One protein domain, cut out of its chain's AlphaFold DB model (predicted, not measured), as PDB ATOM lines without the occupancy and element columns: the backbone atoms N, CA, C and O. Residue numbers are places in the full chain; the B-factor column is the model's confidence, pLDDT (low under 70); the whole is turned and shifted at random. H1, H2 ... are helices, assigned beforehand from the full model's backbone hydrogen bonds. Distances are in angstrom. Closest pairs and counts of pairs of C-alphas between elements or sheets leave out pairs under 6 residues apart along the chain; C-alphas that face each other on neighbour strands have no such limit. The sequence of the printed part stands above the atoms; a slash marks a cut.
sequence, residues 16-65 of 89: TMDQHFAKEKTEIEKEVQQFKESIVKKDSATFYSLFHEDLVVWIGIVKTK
ATOM      1  N   THR A  16      96.093 151.962 166.263       61.81
ATOM      2  CA  THR A  16      97.334 151.239 165.913       61.81
ATOM      3  C   THR A  16      98.356 152.056 165.112       61.81
ATOM      4  O   THR A  16      99.444 151.558 164.841       61.81
ATOM      5  N   MET A  17      98.057 153.312 164.765       60.56
ATOM      6  CA  MET A  17      98.909 154.136 163.887       60.56
ATOM      7  C   MET A  17     100.042 154.893 164.611       60.56
ATOM      8  O   MET A  17     100.962 155.373 163.957       60.56
ATOM      9  N   ASP A  18     100.017 154.979 165.946       58.12
ATOM     10  CA  ASP A  18     100.892 155.891 166.712       58.12
ATOM     11  C   ASP A  18     102.156 155.229 167.300       58.12
ATOM     12  O   ASP A  18     103.079 155.899 167.760       58.12
ATOM     13  N   GLN A  19     102.237 153.893 167.291       59.88
ATOM     14  CA  GLN A  19     103.338 153.175 167.953       59.88
ATOM     15  C   GLN A  19     104.666 153.260 167.189       59.88
ATOM     16  O   GLN A  19     105.727 153.243 167.810       59.88
ATOM     17  N   HIS A  20     104.624 153.377 165.857       61.75
ATOM     18  CA  HIS A  20     105.836 153.488 165.038       61.75
ATOM     19  C   HIS A  20     106.503 154.861 165.209       61.75
ATOM     20  O   HIS A  20     107.700 154.950 165.474       61.75
ATOM     21  N   PHE A  21     105.702 155.931 165.167       65.06
ATOM     22  CA  PHE A  21     106.174 157.302 165.365       65.06
ATOM     23  C   PHE A  21     106.643 157.569 166.792       65.06
ATOM     24  O   PHE A  21     107.568 158.352 166.995       65.06
ATOM     25  N   ALA A  22     106.048 156.905 167.789       73.44
ATOM     26  CA  ALA A  22     106.472 157.048 169.176       73.44
ATOM     27  C   ALA A  22     107.949 156.673 169.365       73.44
ATOM     28  O   ALA A  22     108.672 157.388 170.056       73.44
ATOM     29  N   LYS A  23     108.419 155.599 168.718       79.75
ATOM     30  CA  LYS A  23     109.812 155.156 168.839       79.75
ATOM     31  C   LYS A  23     110.783 156.132 168.167       79.75
ATOM     32  O   LYS A  23     111.729 156.584 168.807       79.75
ATOM     33  N   GLU A  24     110.524 156.503 166.918       79.88
ATOM     34  CA  GLU A  24     111.371 157.453 166.178       79.88
ATOM     35  C   GLU A  24     111.441 158.811 166.880       79.88
ATOM     36  O   GLU A  24     112.516 159.385 167.049       79.88
ATOM     37  N   LYS A  25     110.303 159.293 167.392       84.12
ATOM     38  CA  LYS A  25     110.241 160.521 168.185       84.12
ATOM     39  C   LYS A  25     111.143 160.445 169.415       84.12
ATOM     40  O   LYS A  25     111.872 161.395 169.682       84.12
ATOM     41  N   THR A  26     111.124 159.328 170.143       86.31
ATOM     42  CA  THR A  26     111.980 159.165 171.330       86.31
ATOM     43  C   THR A  26     113.470 159.117 170.997       86.31
ATOM     44  O   THR A  26     114.278 159.621 171.775       86.31
ATOM     45  N   GLU A  27     113.853 158.551 169.849       85.69
ATOM     46  CA  GLU A  27     115.250 158.533 169.398       85.69
ATOM     47  C   GLU A  27     115.725 159.944 169.022       85.69
ATOM     48  O   GLU A  27     116.755 160.393 169.526       85.69
ATOM     49  N   ILE A  28     114.920 160.695 168.265       87.75
ATOM     50  CA  ILE A  28     115.222 162.091 167.904       87.75
ATOM     51  C   ILE A  28     115.326 162.972 169.156       87.75
ATOM     52  O   ILE A  28     116.264 163.756 169.302       87.75
ATOM     53  N   GLU A  29     114.383 162.847 170.095       90.12
ATOM     54  CA  GLU A  29     114.407 163.615 171.346       90.12
ATOM     55  C   GLU A  29     115.672 163.333 172.168       90.12
ATOM     56  O   GLU A  29     116.239 164.252 172.769       90.12
ATOM     57  N   LYS A  30     116.155 162.088 172.155       91.69
ATOM     58  CA  LYS A  30     117.385 161.689 172.842       91.69
ATOM     59  C   LYS A  30     118.627 162.325 172.217       91.69
ATOM     60  O   LYS A  30     119.460 162.850 172.956       91.69
ATOM     61  N   GLU A  31     118.752 162.318 170.894       88.44
ATOM     62  CA  GLU A  31     119.881 162.957 170.199       88.44
ATOM     63  C   GLU A  31     119.897 164.475 170.425       88.44
ATOM     64  O   GLU A  31     120.932 165.058 170.760       88.44
ATOM     65  N   VAL A  32     118.727 165.117 170.357       89.56
ATOM     66  CA  VAL A  32     118.570 166.549 170.659       89.56
ATOM     67  C   VAL A  32     118.977 166.858 172.099       89.56
ATOM     68  O   VAL A  32     119.601 167.890 172.368       89.56
ATOM     69  N   GLN A  33     118.640 165.981 173.042       92.00
ATOM     70  CA  GLN A  33     119.041 166.138 174.434       92.00
ATOM     71  C   GLN A  33     120.561 166.005 174.603       92.00
ATOM     72  O   GLN A  33     121.172 166.845 175.266       92.00
ATOM     73  N   GLN A  34     121.193 165.021 173.958       88.00
ATOM     74  CA  GLN A  34     122.652 164.856 173.976       88.00
ATOM     75  C   GLN A  34     123.383 166.068 173.384       88.00
ATOM     76  O   GLN A  34     124.372 166.529 173.954       88.00
ATOM     77  N   PHE A  35     122.861 166.642 172.300       89.06
ATOM     78  CA  PHE A  35     123.371 167.880 171.713       89.06
ATOM     79  C   PHE A  35     123.290 169.072 172.679       89.06
ATOM     80  O   PHE A  35     124.253 169.820 172.847       89.06
ATOM     81  N   LYS A  36     122.152 169.255 173.360       88.00
ATOM     82  CA  LYS A  36     122.003 170.326 174.361       88.00
ATOM     83  C   LYS A  36     123.013 170.172 175.492       88.00
ATOM     84  O   LYS A  36     123.631 171.148 175.916       88.00
ATOM     85  N   GLU A  37     123.194 168.947 175.975       91.94
ATOM     86  CA  GLU A  37     124.129 168.665 177.059       91.94
ATOM     87  C   GLU A  37     125.590 168.866 176.659       91.94
ATOM     88  O   GLU A  37     126.354 169.393 177.469       91.94
ATOM     89  N   SER A  38     125.979 168.504 175.432       88.44
ATOM     90  CA  SER A  38     127.350 168.706 174.950       88.44
ATOM     91  C   SER A  38     127.708 170.195 174.881       88.44
ATOM     92  O   SER A  38     128.800 170.584 175.300       88.44
ATOM     93  N   ILE A  39     126.759 171.055 174.488       87.06
ATOM     94  CA  ILE A  39     126.925 172.518 174.498       87.06
ATOM     95  C   ILE A  39     127.083 173.055 175.923       87.06
ATOM     96  O   ILE A  39     128.015 173.815 176.192       87.06
ATOM     97  N   VAL A  40     126.202 172.662 176.851       91.19
ATOM     98  CA  VAL A  40     126.250 173.134 178.249       91.19
ATOM     99  C   VAL A  40     127.548 172.703 178.934       91.19
ATOM    100  O   VAL A  40     128.184 173.505 179.620       91.19
ATOM    101  N   LYS A  41     127.971 171.451 178.721       91.75
ATOM    102  CA  LYS A  41     129.195 170.877 179.299       91.75
ATOM    103  C   LYS A  41     130.471 171.315 178.568       91.75
ATOM    104  O   LYS A  41     131.559 171.047 179.070       91.75
ATOM    105  N   LYS A  42     130.354 172.013 177.428       89.44
ATOM    106  CA  LYS A  42     131.464 172.369 176.523       89.44
ATOM    107  C   LYS A  42     132.290 171.149 176.096       89.44
ATOM    108  O   LYS A  42     133.506 171.240 175.936       89.44
ATOM    109  N   ASP A  43     131.623 170.014 175.924       84.38
ATOM    110  CA  ASP A  43     132.250 168.776 175.480       84.38
ATOM    111  C   ASP A  43     132.282 168.745 173.950       84.38
ATOM    112  O   ASP A  43     131.300 168.408 173.284       84.38
ATOM    113  N   SER A  44     133.424 169.146 173.394       80.88
ATOM    114  CA  SER A  44     133.627 169.165 171.952       80.88
ATOM    115  C   SER A  44     133.619 167.759 171.358       80.88
ATOM    116  O   SER A  44     133.051 167.578 170.288       80.88
ATOM    117  N   ALA A  45     134.182 166.753 172.033       81.69
ATOM    118  CA  ALA A  45     134.271 165.399 171.489       81.69
ATOM    119  C   ALA A  45     132.876 164.812 171.238       81.69
ATOM    120  O   ALA A  45     132.584 164.395 170.116       81.69
ATOM    121  N   THR A  46     131.997 164.889 172.243       81.81
ATOM    122  CA  THR A  46     130.604 164.428 172.133       81.81
ATOM    123  C   THR A  46     129.807 165.255 171.123       81.81
ATOM    124  O   THR A  46     128.983 164.719 170.387       81.81
ATOM    125  N   PHE A  47     130.048 166.567 171.042       83.62
ATOM    126  CA  PHE A  47     129.410 167.410 170.030       83.62
ATOM    127  C   PHE A  47     129.784 166.977 168.608       83.62
ATOM    128  O   PHE A  47     128.908 166.845 167.760       83.62
ATOM    129  N   TYR A  48     131.069 166.736 168.336       82.81
ATOM    130  CA  TYR A  48     131.518 166.374 166.993       82.81
ATOM    131  C   TYR A  48     131.103 164.956 166.589       82.81
ATOM    132  O   TYR A  48     130.781 164.759 165.415       82.81
ATOM    133  N   SER A  49     131.039 164.009 167.533       83.56
ATOM    134  CA  SER A  49     130.588 162.634 167.266       83.56
ATOM    135  C   SER A  49     129.107 162.526 166.898       83.56
ATOM    136  O   SER A  49     128.707 161.536 166.305       83.56
ATOM    137  N   LEU A  50     128.279 163.527 167.229       83.69
ATOM    138  CA  LEU A  50     126.869 163.551 166.812       83.69
ATOM    139  C   LEU A  50     126.694 163.806 165.306       83.69
ATOM    140  O   LEU A  50     125.628 163.539 164.765       83.69
ATOM    141  N   PHE A  51     127.717 164.335 164.630       82.12
ATOM    142  CA  PHE A  51     127.642 164.719 163.214       82.12
ATOM    143  C   PHE A  51     128.617 163.948 162.316       82.12
ATOM    144  O   PHE A  51     128.560 164.095 161.098       82.12
ATOM    145  N   HIS A  52     129.526 163.164 162.901       80.31
ATOM    146  CA  HIS A  52     130.574 162.449 162.178       80.31
ATOM    147  C   HIS A  52     130.749 161.053 162.780       80.31
ATOM    148  O   HIS A  52     130.921 160.922 163.990       80.31
ATOM    149  N   GLU A  53     130.738 160.023 161.932       71.62
ATOM    150  CA  GLU A  53     131.023 158.635 162.333       71.62
ATOM    151  C   GLU A  53     132.520 158.416 162.611       71.62
ATOM    152  O   GLU A  53     132.899 157.544 163.395       71.62
ATOM    153  N   ASP A  54     133.373 159.242 162.003       68.31
ATOM    154  CA  ASP A  54     134.821 159.152 162.125       68.31
ATOM    155  C   ASP A  54     135.359 159.834 163.390       68.31
ATOM    156  O   ASP A  54     134.899 160.888 163.839       68.31
ATOM    157  N   LEU A  55     136.416 159.239 163.940       60.66
ATOM    158  CA  LEU A  55     137.113 159.714 165.129       60.66
ATOM    159  C   LEU A  55     137.731 161.098 164.863       60.66
ATOM    160  O   LEU A  55     138.687 161.235 164.096       60.66
ATOM    161  N   VAL A  56     137.208 162.140 165.514       59.50
ATOM    162  CA  VAL A  56     137.733 163.506 165.367       59.50
ATOM    163  C   VAL A  56     139.069 163.641 166.103       59.50
ATOM    164  O   VAL A  56     139.127 163.913 167.303       59.50
ATOM    165  N   VAL A  57     140.168 163.451 165.369       62.56
ATOM    166  CA  VAL A  57     141.537 163.629 165.874       62.56
ATOM    167  C   VAL A  57     141.947 165.097 165.758       62.56
ATOM    168  O   VAL A  57     142.237 165.608 164.675       62.56
ATOM    169  N   TRP A  58     142.032 165.784 166.895       58.41
ATOM    170  CA  TRP A  58     142.590 167.134 166.970       58.41
ATOM    171  C   TRP A  58     144.116 167.087 166.860       58.41
ATOM    172  O   TRP A  58     144.822 166.901 167.851       58.41
ATOM    173  N   ILE A  59     144.650 167.284 165.654       66.75
ATOM    174  CA  ILE A  59     146.098 167.419 165.455       66.75
ATOM    175  C   ILE A  59     146.501 168.861 165.778       66.75
ATOM    176  O   ILE A  59     146.436 169.764 164.942       66.75
ATOM    177  N   GLY A  60     146.930 169.089 167.018       59.62
ATOM    178  CA  GLY A  60     147.534 170.352 167.427       59.62
ATOM    179  C   GLY A  60     148.899 170.538 166.767       59.62
ATOM    180  O   GLY A  60     149.911 170.071 167.282       59.62
ATOM    181  N   ILE A  61     148.960 171.250 165.639       65.88
ATOM    182  CA  ILE A  61     150.247 171.651 165.061       65.88
ATOM    183  C   ILE A  61     150.803 172.793 165.911       65.88
ATOM    184  O   ILE A  61     150.457 173.965 165.732       65.88
ATOM    185  N   VAL A  62     151.709 172.462 166.832       61.47
ATOM    186  CA  VAL A  62     152.547 173.467 167.485       61.47
ATOM    187  C   VAL A  62     153.431 174.070 166.401       61.47
ATOM    188  O   VAL A  62     154.411 173.467 165.969       61.47
ATOM    189  N   LYS A  63     153.097 175.282 165.942       61.62
ATOM    190  CA  LYS A  63     154.003 176.090 165.115       61.62
ATOM    191  C   LYS A  63     155.218 176.463 165.964       61.62
ATOM    192  O   LYS A  63     155.297 177.559 166.522       61.62
ATOM    193  N   THR A  64     156.192 175.563 166.063       60.09
ATOM    194  CA  THR A  64     157.535 175.915 166.516       60.09
ATOM    195  C   THR A  64     158.025 177.025 165.600       60.09
ATOM    196  O   THR A  64     158.129 176.838 164.387       60.09
ATOM    197  N   LYS A  65     158.250 178.215 166.176       60.19
ATOM    198  CA  LYS A  65     158.800 179.383 165.475       60.19
ATOM    199  C   LYS A  65     159.937 178.907 164.569       60.19
ATOM    200  O   LYS A  65     160.832 178.219 165.059       60.19
TER     201      LYS A  65
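Overview. This is residues 16 to 65 of the 89 residues of an uncharacterized protein of Elizabethkingia sp. YR191 (UniProt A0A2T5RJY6). One long helix, H1, turns at its last residues into a short helix, H2, that folds back beside residues 35 to 39 of H1 as a lopsided helical hairpin, and from the end of H2 a long tail without named elements, residues 50 to 65, leads away from H1. H1 residues 19 to 30 stick out at one end and residues 59 to 65 at the other. The printed part has 50 residues with two named helices, H1 then H2, and no named strand; its class is all helix. It is extended, with a radius of gyration of the C-alphas of 17.1 A and spans of 67 by 23 by 8 A.

Along the chain. Find C-alpha 19 at (103.338, 153.175, 167.953); from there H1, residues 19 to 41, runs 33.3 A to C-alpha 41 at (129.195, 170.877, 179.299). After a tight link, H2 takes residues 44 to 49, 8.6 A long, ending at (130.588, 162.634, 167.266).

Arrangement. Look at Ser 38 and Phe 47, the closest C-alphas of H1 and H2, 5.5 A apart. The two touch, H1 with residues 35 to 39 alone, and form a helical hairpin at a shallow tilt of 26 degrees, opposite ways. Every O i to N i+4 pair is within hydrogen-bond range in H2, and 17 of 19 in H1.

Size, cuts and confidence. The C-alphas of Thr 16 and Lys 65, the two farthest apart, are 67.6 A apart. The printed part has no cut. Low confidence, pLDDT under 70, marks residues 16 to 21 and 54 to 65.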